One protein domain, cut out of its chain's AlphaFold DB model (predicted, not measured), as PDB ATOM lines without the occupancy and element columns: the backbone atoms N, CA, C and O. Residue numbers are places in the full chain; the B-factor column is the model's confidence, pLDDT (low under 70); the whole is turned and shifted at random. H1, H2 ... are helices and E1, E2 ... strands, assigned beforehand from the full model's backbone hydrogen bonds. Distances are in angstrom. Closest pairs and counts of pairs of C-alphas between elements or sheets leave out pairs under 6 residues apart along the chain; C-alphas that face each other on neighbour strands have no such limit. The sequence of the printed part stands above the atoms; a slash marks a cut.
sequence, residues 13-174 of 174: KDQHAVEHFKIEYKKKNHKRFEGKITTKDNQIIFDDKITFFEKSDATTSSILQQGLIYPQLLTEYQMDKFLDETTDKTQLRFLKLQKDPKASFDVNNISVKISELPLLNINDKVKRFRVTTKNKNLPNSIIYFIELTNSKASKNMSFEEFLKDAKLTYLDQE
ATOM      1  N   LYS A  13     172.351 204.897 174.685       79.31
ATOM      2  CA  LYS A  13     172.817 203.619 174.124       79.31
ATOM      3  C   LYS A  13     171.809 202.979 173.175       79.31
ATOM      4  O   LYS A  13     172.219 202.264 172.263       79.31
ATOM      5  N   ASP A  14     170.519 203.187 173.413       82.31
ATOM      6  CA  ASP A  14     169.464 202.680 172.537       82.31
ATOM      7  C   ASP A  14     169.307 203.584 171.316       82.31
ATOM      8  O   ASP A  14     169.125 203.080 170.214       82.31
ATOM      9  N   GLN A  15     169.459 204.903 171.484       86.06
ATOM     10  CA  GLN A  15     169.488 205.858 170.370       86.06
ATOM     11  C   GLN A  15     170.615 205.530 169.386       86.06
ATOM     12  O   GLN A  15     170.354 205.412 168.191       86.06
ATOM     13  N   HIS A  16     171.827 205.276 169.888       87.44
ATOM     14  CA  HIS A  16     172.955 204.896 169.041       87.44
ATOM     15  C   HIS A  16     172.689 203.602 168.256       87.44
ATOM     16  O   HIS A  16     172.896 203.552 167.047       87.44
ATOM     17  N   ALA A  17     172.148 202.571 168.914       88.19
ATOM     18  CA  ALA A  17     171.803 201.324 168.236       88.19
ATOM     19  C   ALA A  17     170.711 201.536 167.166       88.19
ATOM     20  O   ALA A  17     170.800 200.986 166.070       88.19
ATOM     21  N   VAL A  18     169.696 202.368 167.442       88.50
ATOM     22  CA  VAL A  18     168.670 202.745 166.454       88.50
ATOM     23  C   VAL A  18     169.298 203.412 165.228       88.50
ATOM     24  O   VAL A  18     168.919 203.087 164.105       88.50
ATOM     25  N   GLU A  19     170.216 204.355 165.428       90.31
ATOM     26  CA  GLU A  19     170.885 205.075 164.339       90.31
ATOM     27  C   GLU A  19     171.779 204.149 163.514       90.31
ATOM     28  O   GLU A  19     171.658 204.126 162.289       90.31
ATOM     29  N   HIS A  20     172.577 203.307 164.172       91.75
ATOM     30  CA  HIS A  20     173.431 202.321 163.517       91.75
ATOM     31  C   HIS A  20     172.625 201.410 162.575       91.75
ATOM     32  O   HIS A  20     172.912 201.322 161.383       91.75
ATOM     33  N   PHE A  21     171.534 200.803 163.061       90.31
ATOM     34  CA  PHE A  21     170.681 199.942 162.231       90.31
ATOM     35  C   PHE A  21     169.906 200.689 161.130       90.31
ATOM     36  O   PHE A  21     169.361 200.040 160.237       90.31
ATOM     37  N   LYS A  22     169.810 202.024 161.176       89.06
ATOM     38  CA  LYS A  22     169.208 202.823 160.095       89.06
ATOM     39  C   LYS A  22     170.198 203.132 158.976       89.06
ATOM     40  O   LYS A  22     169.769 203.222 157.829       89.06
ATOM     41  N   ILE A  23     171.470 203.335 159.311       89.62
ATOM     42  CA  ILE A  23     172.487 203.841 158.379       89.62
ATOM     43  C   ILE A  23     173.323 202.691 157.805       89.62
ATOM     44  O   ILE A  23     173.464 202.587 156.589       89.62
ATOM     45  N   GLU A  24     173.815 201.799 158.666       89.06
ATOM     46  CA  GLU A  24     174.832 200.801 158.302       89.06
ATOM     47  C   GLU A  24     174.241 199.435 157.920       89.06
ATOM     48  O   GLU A  24     174.906 198.595 157.309       89.06
ATOM     49  N   TYR A  25     172.962 199.200 158.231       89.38
ATOM     50  CA  TYR A  25     172.345 197.884 158.082       89.38
ATOM     51  C   TYR A  25     172.355 197.371 156.635       89.38
ATOM     52  O   TYR A  25     171.616 197.838 155.763       89.38
ATOM     53  N   LYS A  26     173.132 196.308 156.411       89.50
ATOM     54  CA  LYS A  26     173.150 195.522 155.176       89.50
ATOM     55  C   LYS A  26     173.076 194.043 155.515       89.50
ATOM     56  O   LYS A  26     173.981 193.476 156.119       89.50
ATOM     57  N   LYS A  27     171.981 193.404 155.109       91.06
ATOM     58  CA  LYS A  27     171.728 191.996 155.411       91.06
ATOM     59  C   LYS A  27     172.767 191.090 154.739       91.06
ATOM     60  O   LYS A  27     172.906 191.111 153.518       91.06
ATOM     61  N   LYS A  28     173.433 190.239 155.521       91.81
ATOM     62  CA  LYS A  28     174.418 189.248 155.060       91.81
ATOM     63  C   LYS A  28     174.207 187.938 155.804       91.81
ATOM     64  O   LYS A  28     174.066 187.927 157.016       91.81
ATOM     65  N   ASN A  29     174.175 186.819 155.084       92.06
ATOM     66  CA  ASN A  29     174.061 185.513 155.729       92.06
ATOM     67  C   ASN A  29     175.438 185.042 156.197       92.06
ATOM     68  O   ASN A  29     176.360 184.940 155.387       92.06
ATOM     69  N   HIS A  30     175.539 184.693 157.472       94.75
ATOM     70  CA  HIS A  30     176.715 184.051 158.046       94.75
ATOM     71  C   HIS A  30     176.415 182.576 158.311       94.75
ATOM     72  O   HIS A  30     175.282 182.201 158.637       94.75
ATOM     73  N   LYS A  31     177.426 181.723 158.132       95.19
ATOM     74  CA  LYS A  31     177.288 180.293 158.405       95.19
ATOM     75  C   LYS A  31     177.147 180.065 159.906       95.19
ATOM     76  O   LYS A  31     177.707 180.796 160.716       95.19
ATOM     77  N   ARG A  32     176.385 179.034 160.257       96.00
ATOM     78  CA  ARG A  32     176.400 178.479 161.610       96.00
ATOM     79  C   ARG A  32     177.708 177.711 161.793       96.00
ATOM     80  O   ARG A  32     178.245 177.192 160.818       96.00
ATOM     81  N   PHE A  33     178.204 177.633 163.020       97.56
ATOM     82  CA  PHE A  33     179.366 176.812 163.322       97.56
ATOM     83  C   PHE A  33     179.097 175.333 163.001       97.56
ATOM     84  O   PHE A  33     178.096 174.774 163.449       97.56
ATOM     85  N   GLU A  34     179.986 174.716 162.226       95.94
ATOM     86  CA  GLU A  34     179.879 173.313 161.783       95.94
ATOM     87  C   GLU A  34     180.813 172.371 162.569       95.94
ATOM     88  O   GLU A  34     180.708 171.152 162.444       95.94
ATOM     89  N   GLY A  35     181.722 172.927 163.378       95.69
ATOM     90  CA  GLY A  35     182.670 172.168 164.192       95.69
ATOM     91  C   GLY A  35     182.072 171.632 165.495       95.69
ATOM     92  O   GLY A  35     180.865 171.682 165.753       95.69
ATOM     93  N   LYS A  36     182.942 171.131 166.372       97.25
ATOM     94  CA  LYS A  36     182.544 170.565 167.660       97.25
ATOM     95  C   LYS A  36     182.307 171.664 168.691       97.25
ATOM     96  O   LYS A  36     183.225 172.394 169.058       97.25
ATOM     97  N   ILE A  37     181.092 171.715 169.231       97.50
ATOM     98  CA  ILE A  37     180.744 172.574 170.368       97.50
ATOM     99  C   ILE A  37     180.722 171.724 171.636       97.50
ATOM    100  O   ILE A  37     180.018 170.717 171.704       97.50
ATOM    101  N   THR A  38     181.468 172.126 172.666       97.00
ATOM    102  CA  THR A  38     181.344 171.531 174.007       97.00
ATOM    103  C   THR A  38     181.126 172.608 175.057       97.00
ATOM    104  O   THR A  38     181.766 173.653 175.025       97.00
ATOM    105  N   THR A  39     180.209 172.379 175.996       94.50
ATOM    106  CA  THR A  39     179.945 173.300 177.110       94.50
ATOM    107  C   THR A  39     180.450 172.685 178.409       94.50
ATOM    108  O   THR A  39     180.156 171.527 178.702       94.50
ATOM    109  N   LYS A  40     181.194 173.462 179.200       91.81
ATOM    110  CA  LYS A  40     181.689 173.074 180.522       91.81
ATOM    111  C   LYS A  40     181.568 174.259 181.478       91.81
ATOM    112  O   LYS A  40     182.297 175.237 181.351       91.81
ATOM    113  N   ASP A  41     180.652 174.160 182.437       90.31
ATOM    114  CA  ASP A  41     180.311 175.232 183.383       90.31
ATOM    115  C   ASP A  41     180.032 176.592 182.721       90.31
ATOM    116  O   ASP A  41     178.953 176.795 182.173       90.31
ATOM    117  N   ASN A  42     180.980 177.524 182.802       94.06
ATOM    118  CA  ASN A  42     180.894 178.896 182.309       94.06
ATOM    119  C   ASN A  42     181.708 179.100 181.022       94.06
ATOM    120  O   ASN A  42     182.065 180.227 180.676       94.06
ATOM    121  N   GLN A  43     182.063 177.998 180.361       95.50
ATOM    122  CA  GLN A  43     182.855 177.967 179.144       95.50
ATOM    123  C   GLN A  43     182.141 177.180 178.057       95.50
ATOM    124  O   GLN A  43     181.515 176.146 178.301       95.50
ATOM    125  N   ILE A  44     182.289 177.665 176.836       96.81
ATOM    126  CA  ILE A  44     181.934 176.961 175.617       96.81
ATOM    127  C   ILE A  44     183.168 176.907 174.721       96.81
ATOM    128  O   ILE A  44     183.900 177.889 174.589       96.81
ATOM    129  N   ILE A  45     183.429 175.729 174.172       97.38
ATOM    130  CA  ILE A  45     184.597 175.440 173.349       97.38
ATOM    131  C   ILE A  45     184.106 175.148 171.937       97.38
ATOM    132  O   ILE A  45     183.273 174.257 171.758       97.38
ATOM    133  N   PHE A  46     184.635 175.896 170.974       97.50
ATOM    134  CA  PHE A  46     184.400 175.755 169.540       97.50
ATOM    135  C   PHE A  46     185.663 175.177 168.900       97.50
ATOM    136  O   PHE A  46     186.611 175.921 168.642       97.50
ATOM    137  N   ASP A  47     185.677 173.858 168.699       96.62
ATOM    138  CA  ASP A  47     186.853 173.031 168.388       96.62
ATOM    139  C   ASP A  47     187.971 173.161 169.435       96.62
ATOM    140  O   ASP A  47     188.056 172.353 170.361       96.62
ATOM    141  N   ASP A  48     188.798 174.195 169.315       94.31
ATOM    142  CA  ASP A  48     189.937 174.514 170.177       94.31
ATOM    143  C   ASP A  48     189.850 175.923 170.803       94.31
ATOM    144  O   ASP A  48     190.675 176.284 171.649       94.31
ATOM    145  N   LYS A  49     188.846 176.728 170.422       95.12
ATOM    146  CA  LYS A  49     188.666 178.105 170.904       95.12
ATOM    147  C   LYS A  49     187.742 178.158 172.108       95.12
ATOM    148  O   LYS A  49     186.619 177.663 172.064       95.12
ATOM    149  N   ILE A  50     188.190 178.818 173.170       95.69
ATOM    150  CA  ILE A  50     187.464 178.934 174.435       95.69
ATOM    151  C   ILE A  50     186.760 180.287 174.505       95.69
ATOM    152  O   ILE A  50     187.372 181.342 174.332       95.69
ATOM    153  N   THR A  51     185.467 180.254 174.815       96.62
ATOM    154  CA  THR A  51     184.652 181.427 175.134       96.62
ATOM    155  C   THR A  51     184.057 181.278 176.526       96.62
ATOM    156  O   THR A  51     183.473 180.249 176.854       96.62
ATOM    157  N   PHE A  52     184.187 182.315 177.341       96.50
ATOM    158  CA  PHE A  52     183.611 182.404 178.676       96.50
ATOM    159  C   PHE A  52     182.285 183.170 178.626       96.50
ATOM    160  O   PHE A  52     182.149 184.133 177.875       96.50
ATOM    161  N   PHE A  53     181.321 182.790 179.456       95.94
ATOM    162  CA  PHE A  53     180.049 183.499 179.612       95.94
ATOM    163  C   PHE A  53     179.556 183.400 181.061       95.94
ATOM    164  O   PHE A  53     180.042 182.581 181.843       95.94
ATOM    165  N   GLU A  54     178.601 184.239 181.453       94.06
ATOM    166  CA  GLU A  54     177.967 184.132 182.771       94.06
ATOM    167  C   GLU A  54     176.955 182.978 182.776       94.06
ATOM    168  O   GLU A  54     176.014 182.973 181.990       94.06
ATOM    169  N   LYS A  55     177.106 182.008 183.687       89.69
ATOM    170  CA  LYS A  55     176.233 180.816 183.756       89.69
ATOM    171  C   LYS A  55     174.748 181.156 183.959       89.69
ATOM    172  O   LYS A  55     173.888 180.393 183.539       89.69
ATOM    173  N   SER A  56     174.453 182.286 184.602       92.62
ATOM    174  CA  SER A  56     173.093 182.797 184.807       92.62
ATOM    175  C   SER A  56     172.476 183.440 183.561       92.62
ATOM    176  O   SER A  56     171.268 183.656 183.533       92.62
ATOM    177  N   ASP A  57     173.275 183.757 182.539       94.19
ATOM    178  CA  ASP A  57     172.804 184.365 181.297       94.19
ATOM    179  C   ASP A  57     172.394 183.282 180.286       94.19
ATOM    180  O   ASP A  57     173.183 182.819 179.456       94.19
ATOM    181  N   ALA A  58     171.126 182.875 180.379       93.81
ATOM    182  CA  ALA A  58     170.522 181.876 179.499       93.81
ATOM    183  C   ALA A  58     170.487 182.311 178.023       93.81
ATOM    184  O   ALA A  58     170.556 181.468 177.128       93.81
ATOM    185  N   THR A  59     170.398 183.617 177.749       95.50
ATOM    186  CA  THR A  59     170.370 184.145 176.379       95.50
ATOM    187  C   THR A  59     171.726 183.952 175.718       95.50
ATOM    188  O   THR A  59     171.812 183.388 174.625       95.50
ATOM    189  N   THR A  60     172.789 184.376 176.404       97.06
ATOM    190  CA  THR A  60     174.158 184.221 175.914       97.06
ATOM    191  C   THR A  60     174.500 182.748 175.716       97.06
ATOM    192  O   THR A  60     174.971 182.371 174.641       97.06
ATOM    193  N   SER A  61     174.223 181.901 176.710       95.88
ATOM    194  CA  SER A  61     174.533 180.471 176.618       95.88
ATOM    195  C   SER A  61     173.799 179.795 175.454       95.88
ATOM    196  O   SER A  61     174.439 179.097 174.667       95.88
ATOM    197  N   SER A  62     172.504 180.070 175.272       96.19
ATOM    198  CA  SER A  62     171.692 179.471 174.205       96.19
ATOM    199  C   SER A  62     172.168 179.873 172.807       96.19
ATOM    200  O   SER A  62     172.274 179.024 171.923       96.19
ATOM    201  N   ILE A  63     172.494 181.152 172.588       97.69
ATOM    202  CA  ILE A  63     172.979 181.632 171.283       97.69
ATOM    203  C   ILE A  63     174.333 180.997 170.935       97.69
ATOM    204  O   ILE A  63     174.532 180.559 169.797       97.69
ATOM    205  N   LEU A  64     175.248 180.914 171.907       97.12
ATOM    206  CA  LEU A  64     176.567 180.309 171.707       97.12
ATOM    207  C   LEU A  64     176.460 178.796 171.451       97.12
ATOM    208  O   LEU A  64     177.083 178.288 170.522       97.12
ATOM    209  N   GLN A  65     175.628 178.076 172.210       96.12
ATOM    210  CA  GLN A  65     175.404 176.632 172.031       96.12
ATOM    211  C   GLN A  65     174.813 176.277 170.667       96.12
ATOM    212  O   GLN A  65     175.092 175.208 170.132       96.12
ATOM    213  N   GLN A  66     174.024 177.178 170.083       96.56
ATOM    214  CA  GLN A  66     173.471 177.006 168.740       96.56
ATOM    215  C   GLN A  66     174.490 177.298 167.628       96.56
ATOM    216  O   GLN A  66     174.162 177.121 166.454       96.56
ATOM    217  N   GLY A  67     175.707 177.743 167.966       96.88
ATOM    218  CA  GLY A  67     176.761 178.050 166.998       96.88
ATOM    219  C   GLY A  67     176.449 179.265 166.124       96.88
ATOM    220  O   GLY A  67     176.946 179.355 165.004       96.88
ATOM    221  N   LEU A  68     175.586 180.170 166.598       97.38
ATOM    222  CA  LEU A  68     175.181 181.374 165.861       97.38
ATOM    223  C   LEU A  68     176.211 182.498 165.979       97.38
ATOM    224  O   LEU A  68     176.328 183.313 165.071       97.38
ATOM    225  N   ILE A  69     176.947 182.522 167.089       97.06
ATOM    226  CA  ILE A  69     178.105 183.381 167.327       97.06
ATOM    227  C   ILE A  69     179.213 182.491 167.872       97.06
ATOM    228  O   ILE A  69     178.978 181.697 168.782       97.06
ATOM    229  N   TYR A  70     180.405 182.613 167.302       97.19
ATOM    230  CA  TYR A  70     181.568 181.814 167.668       97.19
ATOM    231  C   TYR A  70     182.861 182.587 167.359       97.19
ATOM    232  O   TYR A  70     182.839 183.499 166.527       97.19
ATOM    233  N   PRO A  71     183.991 182.270 168.009       95.62
ATOM    234  CA  PRO A  71     185.209 183.070 167.894       95.62
ATOM    235  C   PRO A  71     185.771 183.165 166.475       95.62
ATOM    236  O   PRO A  71     186.134 184.250 166.035       95.62
ATOM    237  N   GLN A  72     185.766 182.067 165.720       95.25
ATOM    238  CA  GLN A  72     186.299 182.024 164.358       95.25
ATOM    239  C   GLN A  72     185.544 182.980 163.415       95.25
ATOM    240  O   GLN A  72     186.170 183.634 162.587       95.25
ATOM    241  N   LEU A  73     184.223 183.134 163.586       96.50
ATOM    242  CA  LEU A  73     183.425 184.130 162.862       96.50
ATOM    243  C   LEU A  73     183.890 185.557 163.173       96.50
ATOM    244  O   LEU A  73     183.968 186.387 162.272       96.50
ATOM    245  N   LEU A  74     184.184 185.845 164.442       95.94
ATOM    246  CA  LEU A  74     184.645 187.166 164.868       95.94
ATOM    247  C   LEU A  74     186.067 187.453 164.367       95.94
ATOM    248  O   LEU A  74     186.332 188.578 163.956       95.94
ATOM    249  N   THR A  75     186.950 186.451 164.335       94.56
ATOM    250  CA  THR A  75     188.279 186.555 163.707       94.56
ATOM    251  C   THR A  75     188.174 186.904 162.231       94.56
ATOM    252  O   THR A  75     188.842 187.826 161.769       94.56
ATOM    253  N   GLU A  76     187.322 186.195 161.488       94.00
ATOM    254  CA  GLU A  76     187.105 186.471 160.065       94.00
ATOM    255  C   GLU A  76     186.535 187.870 159.854       94.00
ATOM    256  O   GLU A  76     187.069 188.624 159.048       94.00
ATOM    257  N   TYR A  77     185.531 188.255 160.642       94.88
ATOM    258  CA  TYR A  77     184.955 189.594 160.574       94.88
ATOM    259  C   TYR A  77     185.994 190.694 160.858       94.88
ATOM    260  O   TYR A  77     186.070 191.663 160.109       94.88
ATOM    261  N   GLN A  78     186.809 190.561 161.913       93.75
ATOM    262  CA  GLN A  78     187.827 191.564 162.253       93.75
ATOM    263  C   GLN A  78     188.901 191.685 161.167       93.75
ATOM    264  O   GLN A  78     189.339 192.793 160.859       93.75
ATOM    265  N   MET A  79     189.312 190.560 160.576       93.12
ATOM    266  CA  MET A  79     190.274 190.557 159.478       93.12
ATOM    267  C   MET A  79     189.689 191.212 158.221       93.12
ATOM    268  O   MET A  79     190.352 192.060 157.627       93.12
ATOM    269  N   ASP A  80     188.461 190.854 157.835       93.00
ATOM    270  CA  ASP A  80     187.774 191.438 156.678       93.00
ATOM    271  C   ASP A  80     187.599 192.952 156.863       93.00
ATOM    272  O   ASP A  80     187.996 193.728 155.996       93.00
ATOM    273  N   LYS A  81     187.119 193.387 158.037       92.31
ATOM    274  CA  LYS A  81     186.990 194.810 158.388       92.31
ATOM    275  C   LYS A  81     188.329 195.540 158.289       92.31
ATOM    276  O   LYS A  81     188.406 196.610 157.696       92.31
ATOM    277  N   PHE A  82     189.402 194.951 158.822       92.31
ATOM    278  CA  PHE A  82     190.737 195.531 158.705       92.31
ATOM    279  C   PHE A  82     191.162 195.690 157.242       92.31
ATOM    280  O   PHE A  82     191.689 196.738 156.886       92.31
ATOM    281  N   LEU A  83     190.941 194.678 156.400       91.25
ATOM    282  CA  LEU A  83     191.299 194.724 154.980       91.25
ATOM    283  C   LEU A  83     190.500 195.779 154.204       91.25
ATOM    284  O   LEU A  83     191.069 196.410 153.312       91.25
ATOM    285  N   ASP A  84     189.227 195.968 154.550       90.56
ATOM    286  CA  ASP A  84     188.333 196.927 153.896       90.56
ATOM    287  C   ASP A  84     188.610 198.379 154.328       90.56
ATOM    288  O   ASP A  84     188.537 199.296 153.508       90.56
ATOM    289  N   GLU A  85     188.950 198.603 155.601       91.44
ATOM    290  CA  GLU A  85     189.093 199.949 156.177       91.44
ATOM    291  C   GLU A  85     190.542 200.461 156.209       91.44
ATOM    292  O   GLU A  85     190.776 201.674 156.229       91.44
ATOM    293  N   THR A  86     191.544 199.573 156.219       89.81
ATOM    294  CA  THR A  86     192.939 200.008 156.327       89.81
ATOM    295  C   THR A  86     193.427 200.661 155.034       89.81
ATOM    296  O   THR A  86     193.447 200.079 153.949       89.81
ATOM    297  N   THR A  87     193.897 201.900 155.149       90.75
ATOM    298  CA  THR A  87     194.542 202.627 154.043       90.75
ATOM    299  C   THR A  87     196.069 202.550 154.111       90.75
ATOM    300  O   THR A  87     196.767 202.962 153.178       90.75
ATOM    301  N   ASP A  88     196.613 201.977 155.191       92.50
ATOM    302  CA  ASP A  88     198.048 201.861 155.412       92.50
ATOM    303  C   ASP A  88     198.638 200.697 154.600       92.50
ATOM    304  O   ASP A  88     198.581 199.515 154.956       92.50
ATOM    305  N   LYS A  89     199.287 201.062 153.491       89.88
ATOM    306  CA  LYS A  89     199.969 200.122 152.593       89.88
ATOM    307  C   LYS A  89     201.057 199.308 153.293       89.88
ATOM    308  O   LYS A  89     201.357 198.204 152.837       89.88
ATOM    309  N   THR A  90     201.667 199.834 154.348       90.88
ATOM    310  CA  THR A  90     202.715 199.150 155.108       90.88
ATOM    311  C   THR A  90     202.113 198.017 155.925       90.88
ATOM    312  O   THR A  90     202.591 196.887 155.836       90.88
ATOM    313  N   GLN A  91     201.013 198.272 156.636       89.19
ATOM    314  CA  GLN A  91     200.322 197.235 157.409       89.19
ATOM    315  C   GLN A  91     199.755 196.139 156.500       89.19
ATOM    316  O   GLN A  91     199.934 194.955 156.782       89.19
ATOM    317  N   LEU A  92     199.178 196.512 155.351       89.81
ATOM    318  CA  LEU A  92     198.729 195.546 154.339       89.81
ATOM    319  C   LEU A  92     199.871 194.670 153.815       89.81
ATOM    320  O   LEU A  92     199.688 193.470 153.609       89.81
ATOM    321  N   ARG A  93     201.053 195.251 153.581       89.06
ATOM    322  CA  ARG A  93     202.241 194.488 153.171       89.06
ATOM    323  C   ARG A  93     202.685 193.535 154.270       89.06
ATOM    324  O   ARG A  93     202.907 192.368 153.972       89.06
ATOM    325  N   PHE A  94     202.773 193.999 155.514       89.44
ATOM    326  CA  PHE A  94     203.157 193.145 156.636       89.44
ATOM    327  C   PHE A  94     202.185 191.988 156.838       89.44
ATOM    328  O   PHE A  94     202.637 190.859 156.997       89.44
ATOM    329  N   LEU A  95     200.877 192.238 156.744       89.25
ATOM    330  CA  LEU A  95     199.864 191.194 156.855       89.25
ATOM    331  C   LEU A  95     200.030 190.124 155.764       89.25
ATOM    332  O   LEU A  95     200.023 188.936 156.067       89.25
ATOM    333  N   LYS A  96     200.268 190.532 154.509       86.56
ATOM    334  CA  LYS A  96     200.503 189.612 153.376       86.56
ATOM    335  C   LYS A  96     201.786 188.785 153.494       86.56
ATOM    336  O   LYS A  96     201.900 187.759 152.830       86.56
ATOM    337  N   LEU A  97     202.758 189.239 154.284       91.06
ATOM    338  CA  LEU A  97     204.009 188.516 154.523       91.06
ATOM    339  C   LEU A  97     203.881 187.464 155.637       91.06
ATOM    340  O   LEU A  97     204.770 186.622 155.778       91.06
ATOM    341  N   GLN A  98     202.807 187.495 156.433       87.31
ATOM    342  CA  GLN A  98     202.573 186.499 157.474       87.31
ATOM    343  C   GLN A  98     202.197 185.148 156.857       87.31
ATOM    344  O   GLN A  98     201.432 185.077 155.898       87.31
ATOM    345  N   LYS A  99     202.702 184.056 157.446       88.00
ATOM    346  CA  LYS A  99     202.315 182.689 157.052       88.00
ATOM    347  C   LYS A  99     200.839 182.409 157.330       88.00
ATOM    348  O   LYS A  99     200.206 181.691 156.567       88.00
ATOM    349  N   ASP A 100     200.326 182.978 158.418       87.88
ATOM    350  CA  ASP A 100     198.919 182.924 158.793       87.88
ATOM    351  C   ASP A 100     198.439 184.325 159.213       87.88
ATOM    352  O   ASP A 100     198.608 184.716 160.369       87.88
ATOM    353  N   PRO A 101     197.859 185.100 158.280       84.62
ATOM    354  CA  PRO A 101     197.300 186.420 158.564       84.62
ATOM    355  C   PRO A 101     196.196 186.409 159.630       84.62
ATOM    356  O   PRO A 101     196.044 187.390 160.359       84.62
ATOM    357  N   LYS A 102     195.435 185.307 159.752       85.69
ATOM    358  CA  LYS A 102     194.324 185.204 160.713       85.69
ATOM    359  C   LYS A 102     194.821 185.166 162.155       85.69
ATOM    360  O   LYS A 102     194.099 185.608 163.042       85.69
ATOM    361  N   ALA A 103     196.055 184.715 162.390       86.38
ATOM    362  CA  ALA A 103     196.644 184.660 163.726       86.38
ATOM    363  C   ALA A 103     196.713 186.040 164.406       86.38
ATOM    364  O   ALA A 103     196.568 186.133 165.622       86.38
ATOM    365  N   SER A 104     196.871 187.120 163.628       86.00
ATOM    366  CA  SER A 104     196.861 188.498 164.151       86.00
ATOM    367  C   SER A 104     195.482 188.949 164.654       86.00
ATOM    368  O   SER A 104     195.395 189.894 165.434       86.00
ATOM    369  N   PHE A 105     194.418 188.263 164.232       90.12
ATOM    370  CA  PHE A 105     193.022 188.532 164.585       90.12
ATOM    371  C   PHE A 105     192.413 187.378 165.392       90.12
ATOM    372  O   PHE A 105     191.189 187.260 165.478       90.12
ATOM    373  N   ASP A 106     193.241 186.479 165.939       90.81
ATOM    374  CA  ASP A 106     192.748 185.286 166.620       90.81
ATOM    375  C   ASP A 106     191.903 185.670 167.838       90.81
ATOM    376  O   ASP A 106     192.385 186.211 168.838       90.81
ATOM    377  N   VAL A 107     190.612 185.369 167.752       91.81
ATOM    378  CA  VAL A 107     189.666 185.566 168.832       91.81
ATOM    379  C   VAL A 107     189.654 184.264 169.614       91.81
ATOM    380  O   VAL A 107     189.148 183.237 169.169       91.81
ATOM    381  N   ASN A 108     190.242 184.300 170.802       93.94
ATOM    382  CA  ASN A 108     190.273 183.170 171.717       93.94
ATOM    383  C   ASN A 108     190.328 183.671 173.162       93.94
ATOM    384  O   ASN A 108     190.777 184.787 173.429       93.94
ATOM    385  N   ASN A 109     189.897 182.834 174.104       94.12
ATOM    386  CA  ASN A 109     189.883 183.130 175.535       94.12
ATOM    387  C   ASN A 109     189.139 184.435 175.878       94.12
ATOM    388  O   ASN A 109     189.547 185.192 176.765       94.12
ATOM    389  N   ILE A 110     188.034 184.694 175.175       95.00
ATOM    390  CA  ILE A 110     187.208 185.893 175.359       95.00
ATOM    391  C   ILE A 110     186.022 185.624 176.282       95.00
ATOM    392  O   ILE A 110     185.465 184.532 176.279       95.00
ATOM    393  N   SER A 111     185.598 186.622 177.054       95.81
ATOM    394  CA  SER A 111     184.281 186.623 177.692       95.81
ATOM    395  C   SER A 111     183.253 187.282 176.783       95.81
ATOM    396  O   SER A 111     183.530 188.355 176.244       95.81
ATOM    397  N   VAL A 112     182.075 186.679 176.657       97.06
ATOM    398  CA  VAL A 112     180.967 187.157 175.826       97.06
ATOM    399  C   VAL A 112     179.745 187.436 176.694       97.06
ATOM    400  O   VAL A 112     179.410 186.653 177.582       97.06
ATOM    401  N   LYS A 113     179.068 188.548 176.403       97.12
ATOM    402  CA  LYS A 113     177.747 188.892 176.932       97.12
ATOM    403  C   LYS A 113     176.851 189.360 175.795       97.12
ATOM    404  O   LYS A 113     177.232 190.262 175.050       97.12
ATOM    405  N   ILE A 114     175.668 188.771 175.679       97.19
ATOM    406  CA  ILE A 114     174.693 189.062 174.631       97.19
ATOM    407  C   ILE A 114     173.436 189.632 175.277       97.19
ATOM    408  O   ILE A 114     172.858 189.047 176.185       97.19
ATOM    409  N   SER A 115     173.009 190.805 174.824       95.31
ATOM    410  CA  SER A 115     171.824 191.490 175.340       95.31
ATOM    411  C   SER A 115     170.870 191.806 174.198       95.31
ATOM    412  O   SER A 115     171.274 192.408 173.204       95.31
ATOM    413  N   GLU A 116     169.612 191.380 174.324       94.88
ATOM    414  CA  GLU A 116     168.581 191.649 173.316       94.88
ATOM    415  C   GLU A 116     168.248 193.147 173.266       94.88
ATOM    416  O   GLU A 116     168.229 193.833 174.288       94.88
ATOM    417  N   LEU A 117     167.979 193.643 172.059       94.19
ATOM    418  CA  LEU A 117     167.556 195.010 171.771       94.19
ATOM    419  C   LEU A 117     166.100 194.977 171.273       94.19
ATOM    420  O   LEU A 117     165.855 195.175 170.082       94.19
ATOM    421  N   PRO A 118     165.113 194.712 172.154       89.75
ATOM    422  CA  PRO A 118     163.738 194.409 171.745       89.75
ATOM    423  C   PRO A 118     163.073 195.551 170.968       89.75
ATOM    424  O   PRO A 118     162.271 195.303 170.075       89.75
ATOM    425  N   LEU A 119     163.455 196.798 171.255       88.56
ATOM    426  CA  LEU A 119     162.973 197.999 170.564       88.56
ATOM    427  C   LEU A 119     163.351 198.041 169.075       88.56
ATOM    428  O   LEU A 119     162.747 198.789 168.310       88.56
ATOM    429  N   LEU A 120     164.353 197.262 168.661       87.75
ATOM    430  CA  LEU A 120     164.830 197.190 167.281       87.75
ATOM    431  C   LEU A 120     164.260 195.994 166.513       87.75
ATOM    432  O   LEU A 120     164.516 195.872 165.312       87.75
ATOM    433  N   ASN A 121     163.508 195.113 167.179       87.81
ATOM    434  CA  ASN A 121     162.897 193.950 166.552       87.81
ATOM    435  C   ASN A 121     161.714 194.403 165.689       87.81
ATOM    436  O   ASN A 121     160.707 194.896 166.189       87.81
ATOM    437  N   ILE A 122     161.836 194.234 164.372       85.31
ATOM    438  CA  ILE A 122     160.834 194.715 163.407       85.31
ATOM    439  C   ILE A 122     159.574 193.828 163.425       85.31
ATOM    440  O   ILE A 122     158.477 194.294 163.124       85.31
ATOM    441  N   ASN A 123     159.726 192.539 163.738       90.50
ATOM    442  CA  ASN A 123     158.653 191.547 163.828       90.50
ATOM    443  C   ASN A 123     159.147 190.286 164.566       90.50
ATOM    444  O   ASN A 123     160.325 190.179 164.897       90.50
ATOM    445  N   ASP A 124     158.270 189.293 164.740       91.69
ATOM    446  CA  ASP A 124     158.578 188.030 165.435       91.69
ATOM    447  C   ASP A 124     159.681 187.186 164.758       91.69
ATOM    448  O   ASP A 124     160.229 186.269 165.367       91.69
ATOM    449  N   LYS A 125     160.022 187.477 163.496       95.31
ATOM    450  CA  LYS A 125     161.044 186.760 162.716       95.31
ATOM    451  C   LYS A 125     162.442 187.321 162.886       95.31
ATOM    452  O   LYS A 125     163.386 186.679 162.426       95.31
ATOM    453  N   VAL A 126     162.582 188.490 163.501       95.19
ATOM    454  CA  VAL A 126     163.850 189.210 163.604       95.19
ATOM    455  C   VAL A 126     164.109 189.575 165.055       95.19
ATOM    456  O   VAL A 126     163.322 190.290 165.669       95.19
ATOM    457  N   LYS A 127     165.248 189.124 165.579       96.12
ATOM    458  CA  LYS A 127     165.744 189.506 166.902       96.12
ATOM    459  C   LYS A 127     167.126 190.130 166.780       96.12
ATOM    460  O   LYS A 127     168.009 189.549 166.148       96.12
ATOM    461  N   ARG A 128     167.318 191.310 167.365       96.50
ATOM    462  CA  ARG A 128     168.585 192.053 167.342       96.50
ATOM    463  C   ARG A 128     169.224 192.075 168.716       96.50
ATOM    464  O   ARG A 128     168.531 192.148 169.728       96.50
ATOM    465  N   PHE A 129     170.548 192.020 168.744       96.62
ATOM    466  CA  PHE A 129     171.307 191.936 169.984       96.62
ATOM    467  C   PHE A 129     172.550 192.815 169.927       96.62
ATOM    468  O   PHE A 129     173.126 193.039 168.862       96.62
ATOM    469  N   ARG A 130     172.985 193.254 171.106       96.88
ATOM    470  CA  ARG A 130     174.331 193.760 171.354       96.88
ATOM    471  C   ARG A 130     175.173 192.622 171.923       96.88
ATOM    472  O   ARG A 130     174.772 191.997 172.904       96.88
ATOM    473  N   VAL A 131     176.339 192.379 171.340       97.25
ATOM    474  CA  VAL A 131     177.323 191.398 171.802       97.25
ATOM    475  C   VAL A 131     178.546 192.149 172.295       97.25
ATOM    476  O   VAL A 131     179.233 192.801 171.521       97.25
ATOM    477  N   THR A 132     178.841 192.063 173.583       96.69
ATOM    478  CA  THR A 132     180.092 192.577 174.140       96.69
ATOM    479  C   THR A 132     181.064 191.425 174.309       96.69
ATOM    480  O   THR A 132     180.765 190.445 174.989       96.69
ATOM    481  N   THR A 133     182.240 191.563 173.708       96.06
ATOM    482  CA  THR A 133     183.350 190.623 173.849       96.06
ATOM    483  C   THR A 133     184.508 191.302 174.564       96.06
ATOM    484  O   THR A 133     184.779 192.482 174.346       96.06
ATOM    485  N   LYS A 134     185.197 190.576 175.440       94.75
ATOM    486  CA  LYS A 134     186.375 191.089 176.138       94.75
ATOM    487  C   LYS A 134     187.434 190.008 176.227       94.75
ATOM    488  O   LYS A 134     187.174 188.923 176.742       94.75
ATOM    489  N   ASN A 135     188.632 190.309 175.750       89.69
ATOM    490  CA  ASN A 135     189.791 189.460 175.982       89.69
ATOM    491  C   ASN A 135     190.385 189.818 177.352       89.69
ATOM    492  O   ASN A 135     190.559 190.995 177.651       89.69
ATOM    493  N   LYS A 136     190.706 188.827 178.190       79.38
ATOM    494  CA  LYS A 136     191.315 189.084 179.509       79.38
ATOM    495  C   LYS A 136     192.668 189.792 179.413       79.38
ATOM    496  O   LYS A 136     193.039 190.506 180.336       79.38
ATOM    497  N   ASN A 137     193.374 189.599 178.302       81.06
ATOM    498  CA  ASN A 137     194.706 190.146 178.071       81.06
ATOM    499  C   ASN A 137     194.679 191.537 177.421       81.06
ATOM    500  O   ASN A 137     195.720 192.183 177.347       81.06
ATOM    501  N   LEU A 138     193.517 191.997 176.939       80.88
ATOM    502  CA  LEU A 138     193.372 193.305 176.304       80.88
ATOM    503  C   LEU A 138     192.489 194.218 177.165       80.88
ATOM    504  O   LEU A 138     191.491 193.768 177.731       80.88
ATOM    505  N   PRO A 139     192.821 195.514 177.269       78.75
ATOM    506  CA  PRO A 139     192.064 196.437 178.111       78.75
ATOM    507  C   PRO A 139     190.657 196.702 177.560       78.75
ATOM    508  O   PRO A 139     189.709 196.884 178.331       78.75
ATOM    509  N   ASN A 140     190.511 196.687 176.235       88.38
ATOM    510  CA  ASN A 140     189.301 197.126 175.555       88.38
ATOM    511  C   ASN A 140     188.351 195.961 175.281       88.38
ATOM    512  O   ASN A 140     188.760 194.862 174.909       88.38
ATOM    513  N   SER A 141     187.061 196.234 175.463       93.12
ATOM    514  CA  SER A 141     185.997 195.352 174.988       93.12
ATOM    515  C   SER A 141     185.621 195.756 173.570       93.12
ATOM    516  O   SER A 141     185.654 196.941 173.247       93.12
ATOM    517  N   ILE A 142     185.245 194.784 172.751       94.50
ATOM    518  CA  ILE A 142     184.712 195.021 171.411       94.50
ATOM    519  C   ILE A 142     183.211 194.775 171.465       94.50
ATOM    520  O   ILE A 142     182.768 193.761 172.020       94.50
ATOM    521  N   ILE A 143     182.436 195.709 170.926       95.44
ATOM    522  CA  ILE A 143     180.982 195.622 170.880       95.44
ATOM    523  C   ILE A 143     180.562 195.352 169.441       95.44
ATOM    524  O   ILE A 143     181.058 195.978 168.513       95.44
ATOM    525  N   TYR A 144     179.645 194.407 169.270       96.50
ATOM    526  CA  TYR A 144     179.030 194.092 167.993       96.50
ATOM    527  C   TYR A 144     177.518 194.248 168.075       96.50
ATOM    528  O   TYR A 144     176.899 193.923 169.095       96.50
ATOM    529  N   PHE A 145     176.913 194.655 166.970       97.00
ATOM    530  CA  PHE A 145     175.491 194.510 166.719       97.00
ATOM    531  C   PHE A 145     175.251 193.303 165.824       97.00
ATOM    532  O   PHE A 145     175.907 193.128 164.798       97.00
ATOM    533  N   ILE A 146     174.292 192.464 166.213       97.06
ATOM    534  CA  ILE A 146     173.910 191.286 165.436       97.06
ATOM    535  C   ILE A 146     172.407 191.232 165.197       97.06
ATOM    536  O   ILE A 146     171.610 191.709 166.008       97.06
ATOM    537  N   GLU A 147     172.021 190.589 164.099       97.31
ATOM    538  CA  GLU A 147     170.632 190.249 163.798       97.31
ATOM    539  C   GLU A 147     170.502 188.749 163.565       97.31
ATOM    540  O   GLU A 147     171.194 188.172 162.727       97.31
ATOM    541  N   LEU A 148     169.570 188.126 164.279       97.69
ATOM    542  CA  LEU A 148     169.136 186.764 164.033       97.69
ATOM    543  C   LEU A 148     167.784 186.800 163.321       97.69
ATOM    544  O   LEU A 148     166.828 187.396 163.819       97.69
ATOM    545  N   THR A 149     167.690 186.132 162.173       97.06
ATOM    546  CA  THR A 149     166.427 185.934 161.453       97.06
ATOM    547  C   THR A 149     166.010 184.468 161.504       97.06
ATOM    548  O   THR A 149     166.789 183.597 161.118       97.06
ATOM    549  N   ASN A 150     164.756 184.193 161.863       97.00
ATOM    550  CA  ASN A 150     164.111 182.893 161.671       97.00
ATOM    551  C   ASN A 150     162.837 183.071 160.828       97.00
ATOM    552  O   ASN A 150     161.836 183.626 161.279       97.00
ATOM    553  N   SER A 151     162.853 182.582 159.584       94.31
ATOM    554  CA  SER A 151     161.732 182.744 158.647       94.31
ATOM    555  C   SER A 151     160.455 181.999 159.059       94.31
ATOM    556  O   SER A 151     159.369 182.389 158.611       94.31
ATOM    557  N   LYS A 152     160.592 180.966 159.903       94.69
ATOM    558  CA  LYS A 152     159.512 180.127 160.440       94.69
ATOM    559  C   LYS A 152     158.963 180.642 161.774       94.69
ATOM    560  O   LYS A 152     158.019 180.052 162.294       94.69
ATOM    561  N   ALA A 153     159.543 181.703 162.336       94.31
ATOM    562  CA  ALA A 153     159.111 182.211 163.627       94.31
ATOM    563  C   ALA A 153     157.664 182.710 163.600       94.31
ATOM    564  O   ALA A 153     157.191 183.284 162.610       94.31
ATOM    565  N   SER A 154     156.986 182.486 164.720       92.00
ATOM    566  CA  SER A 154     155.631 182.946 164.999       92.00
ATOM    567  C   SER A 154     155.592 183.588 166.384       92.00
ATOM    568  O   SER A 154     156.461 183.339 167.217       92.00
ATOM    569  N   LYS A 155     154.560 184.392 166.645       87.56
ATOM    570  CA  LYS A 155     154.401 185.160 167.888       87.56
ATOM    571  C   LYS A 155     154.485 184.331 169.178       87.56
ATOM    572  O   LYS A 155     154.892 184.850 170.211       87.56
ATOM    573  N   ASN A 156     154.104 183.053 169.118       90.12
ATOM    574  CA  ASN A 156     154.052 182.158 170.278       90.12
ATOM    575  C   ASN A 156     155.262 181.211 170.362       90.12
ATOM    576  O   ASN A 156     155.283 180.331 171.217       90.12
ATOM    577  N   MET A 157     156.238 181.350 169.460       94.25
ATOM    578  CA  MET A 157     157.437 180.517 169.438       94.25
ATOM    579  C   MET A 157     158.337 180.852 170.630       94.25
ATOM    580  O   MET A 157     158.613 182.023 170.904       94.25
ATOM    581  N   SER A 158     158.827 179.827 171.325       94.94
ATOM    582  CA  SER A 158     159.798 180.027 172.401       94.94
ATOM    583  C   SER A 158     161.140 180.525 171.854       94.94
ATOM    584  O   SER A 158     161.474 180.337 170.681       94.94
ATOM    585  N   PHE A 159     161.956 181.150 172.705       94.44
ATOM    586  CA  PHE A 159     163.281 181.612 172.289       94.44
ATOM    587  C   PHE A 159     164.185 180.454 171.832       94.44
ATOM    588  O   PHE A 159     164.872 180.571 170.821       94.44
ATOM    589  N   GLU A 160     164.136 179.307 172.509       94.12
ATOM    590  CA  GLU A 160     164.918 178.127 172.123       94.12
ATOM    591  C   GLU A 160     164.508 177.580 170.750       94.12
ATOM    592  O   GLU A 160     165.363 177.264 169.922       94.12
ATOM    593  N   GLU A 161     163.204 177.507 170.470       95.44
ATOM    594  CA  GLU A 161     162.692 177.119 169.150       95.44
ATOM    595  C   GLU A 161     163.071 178.136 168.077       95.44
ATOM    596  O   GLU A 161     163.460 177.747 166.974       95.44
ATOM    597  N   PHE A 162     163.030 179.430 168.411       96.81
ATOM    598  CA  PHE A 162     163.476 180.486 167.513       96.81
ATOM    599  C   PHE A 162     164.927 180.258 167.083       96.81
ATOM    600  O   PHE A 162     165.221 180.337 165.889       96.81
ATOM    601  N   LEU A 163     165.829 179.934 168.016       96.75
ATOM    602  CA  LEU A 163     167.252 179.772 167.713       96.75
ATOM    603  C   LEU A 163     167.574 178.534 166.857       96.75
ATOM    604  O   LEU A 163     168.548 178.566 166.101       96.75
ATOM    605  N   LYS A 164     166.771 177.463 166.915       94.88
ATOM    606  CA  LYS A 164     167.017 176.229 166.136       94.88
ATOM    607  C   LYS A 164     167.068 176.484 164.628       94.88
ATOM    608  O   LYS A 164     167.986 176.018 163.964       94.88
ATOM    609  N   ASP A 165     166.126 177.270 164.111       95.12
ATOM    610  CA  ASP A 165     166.038 177.641 162.690       95.12
ATOM    611  C   ASP A 165     166.580 179.058 162.402       95.12
ATOM    612  O   ASP A 165     166.503 179.546 161.268       95.12
ATOM    613  N   ALA A 166     167.132 179.738 163.413       96.88
ATOM    614  CA  ALA A 166     167.705 181.066 163.244       96.88
ATOM    615  C   ALA A 166     168.980 181.044 162.394       96.88
ATOM    616  O   ALA A 166     169.790 180.109 162.432       96.88
ATOM    617  N   LYS A 167     169.176 182.143 161.667       97.31
ATOM    618  CA  LYS A 167     170.383 182.469 160.912       97.31
ATOM    619  C   LYS A 167     170.910 183.814 161.381       97.31
ATOM    620  O   LYS A 167     170.118 184.732 161.583       97.31
ATOM    621  N   LEU A 168     172.227 183.940 161.492       97.69
ATOM    622  CA  LEU A 168     172.869 185.236 161.672       97.69
ATOM    623  C   LEU A 168     172.829 185.989 160.336       97.69
ATOM    624  O   LEU A 168     173.424 185.547 159.350       97.69
ATOM    625  N   THR A 169     172.067 187.082 160.298       96.62
ATOM    626  CA  THR A 169     171.784 187.864 159.085       96.62
ATOM    627  C   THR A 169     172.377 189.270 159.085       96.62
ATOM    628  O   THR A 169     172.231 189.996 158.101       96.62
ATOM    629  N   TYR A 170     173.023 189.659 160.178       96.56
ATOM    630  CA  TYR A 170     173.786 190.892 160.296       96.56
ATOM    631  C   TYR A 170     174.825 190.716 161.396       96.56
ATOM    632  O   TYR A 170     174.513 190.131 162.437       96.56
ATOM    633  N   LEU A 171     176.021 191.235 161.160       96.50
ATOM    634  CA  LEU A 171     177.101 191.352 162.125       96.50
ATOM    635  C   LEU A 171     177.878 192.608 161.758       96.50
ATOM    636  O   LEU A 171     178.386 192.691 160.640       96.50
ATOM    637  N   ASP A 172     177.972 193.541 162.694       95.31
ATOM    638  CA  ASP A 172     178.828 194.709 162.547       95.31
ATOM    639  C   ASP A 172     179.413 195.135 163.895       95.31
ATOM    640  O   ASP A 172     178.801 194.904 164.939       95.31
ATOM    641  N   GLN A 173     180.618 195.693 163.886       92.88
ATOM    642  CA  GLN A 173     181.306 196.185 165.074       92.88
ATOM    643  C   GLN A 173     181.015 197.673 165.273       92.88
ATOM    644  O   GLN A 173     181.242 198.451 164.347       92.88
ATOM    645  N   GLU A 174     180.586 198.025 166.490       86.44
ATOM    646  CA  GLU A 174     180.396 199.408 166.969       86.44
ATOM    647  C   GLU A 174     181.717 200.191 167.004       86.44
ATOM    648  O   GLU A 174     182.753 199.614 167.431       86.44
TER     649      GLU A 174
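What this domain is: This is residues 13 to 174 of the 174 residues of an uncharacterized protein of Chryseobacterium sp. Hurlbut01 (UniProt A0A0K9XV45). A twisted sheet of seven strands curls round the helix H2, with H3 on the same face of the sheet. H4 and H5 reach out beyond H3 as an arm at one end, where residues 84 to 90 stand free, while H1 only grazes the sheet. The printed part has 162 residues, with six named helices and seven named strands in the order H1 E1 E2 E3 H2 H3 H4 H5 E4 E5 E6 H6 E7. The sheet is mixed, in the order E1 E2 E3 E4 E5 E6 E7, and the class is mixed, helices and strands. The whole is compact, with a radius of gyration of the C-alphas of 16.3 A and spans of 53 by 39 by 28 A.

How they stand to each other: H1, residues 13 to 23, grazes the sheet with residues 17 to 21; the C-alphas of Ala 17 and Phe 145, its closest to E6, residues 141 to 149, are 7.9 A apart. E1, residues 37 to 40, E2, residues 43 to 46, and E3, residues 49 to 52, form a meander, each strand the antiparallel neighbour of the one before, with N 38 and O 45 at 2.9 A and N 44 and O 51 at 2.8 A. The sheet curls round H2, residues 58 to 65, whose closest C-alphas with E4, residues 110 to 116, are Thr 60 and Ile 114, 5.0 A apart. H3, residues 71 to 85, is on the same face, giving two layers, helices on one face of a sheet. Its height over the sheet is 8.4 A, and it runs across the strands over E7, residues 167 to 173, at 67 degrees on the local plane. H4, residues 89 to 97, is close to but not clearly touching H3, with the closest C-alphas, Leu 83 and Leu 92, 7.5 A apart. H5, residues 101 to 105, touches residues 75 to 79 of H3; the closest C-alphas, Thr 75 and Phe 105, are 5.2 A apart. E3, H2 to H5 and E4 make a strand-helix-strand unit, two parallel neighbour strands with helices between, with N 52 and O 110 at 2.8 A. E4, E5, residues 126 to 135, and E6 form a second meander, with N 113 and O 132 at 2.9 A and N 131 and O 144 at 2.8 A. H6, residues 159 to 164, grazes the sheet with residues 159 to 163 and only just touches H2, with 3 pairs of C-alphas within 8 A, the closest Ile 63 and Leu 163 at 7.0 A. E7 is the antiparallel neighbour of E6, with N 145 and O 172 at 2.8 A. In H1, H2, H3, H4 and H6 every O i to N i+4 pair is within hydrogen-bond range; in H5 it is 0 of 1, beside 2 of 2 O i to N i+3 pairs.

Where its parts are: H1 begins at C-alpha 13, (172.817, 203.619, 174.124), and spans 15.8 A. H3 is 20.9 A long, E4 19.6 A, E5 28.7 A, E6 25.6 A and E7 18.0 A. E7 ends at C-alpha 173, (181.306, 196.185, 165.074).

The domain as a whole: The C-alphas farthest apart, Thr 90 and Asn 156, are 53.7 A apart. The printed part has no cut, and the link from H1 to E1 is long. The mean pLDDT of the printed part is 92.9, and no printed residue is under 70.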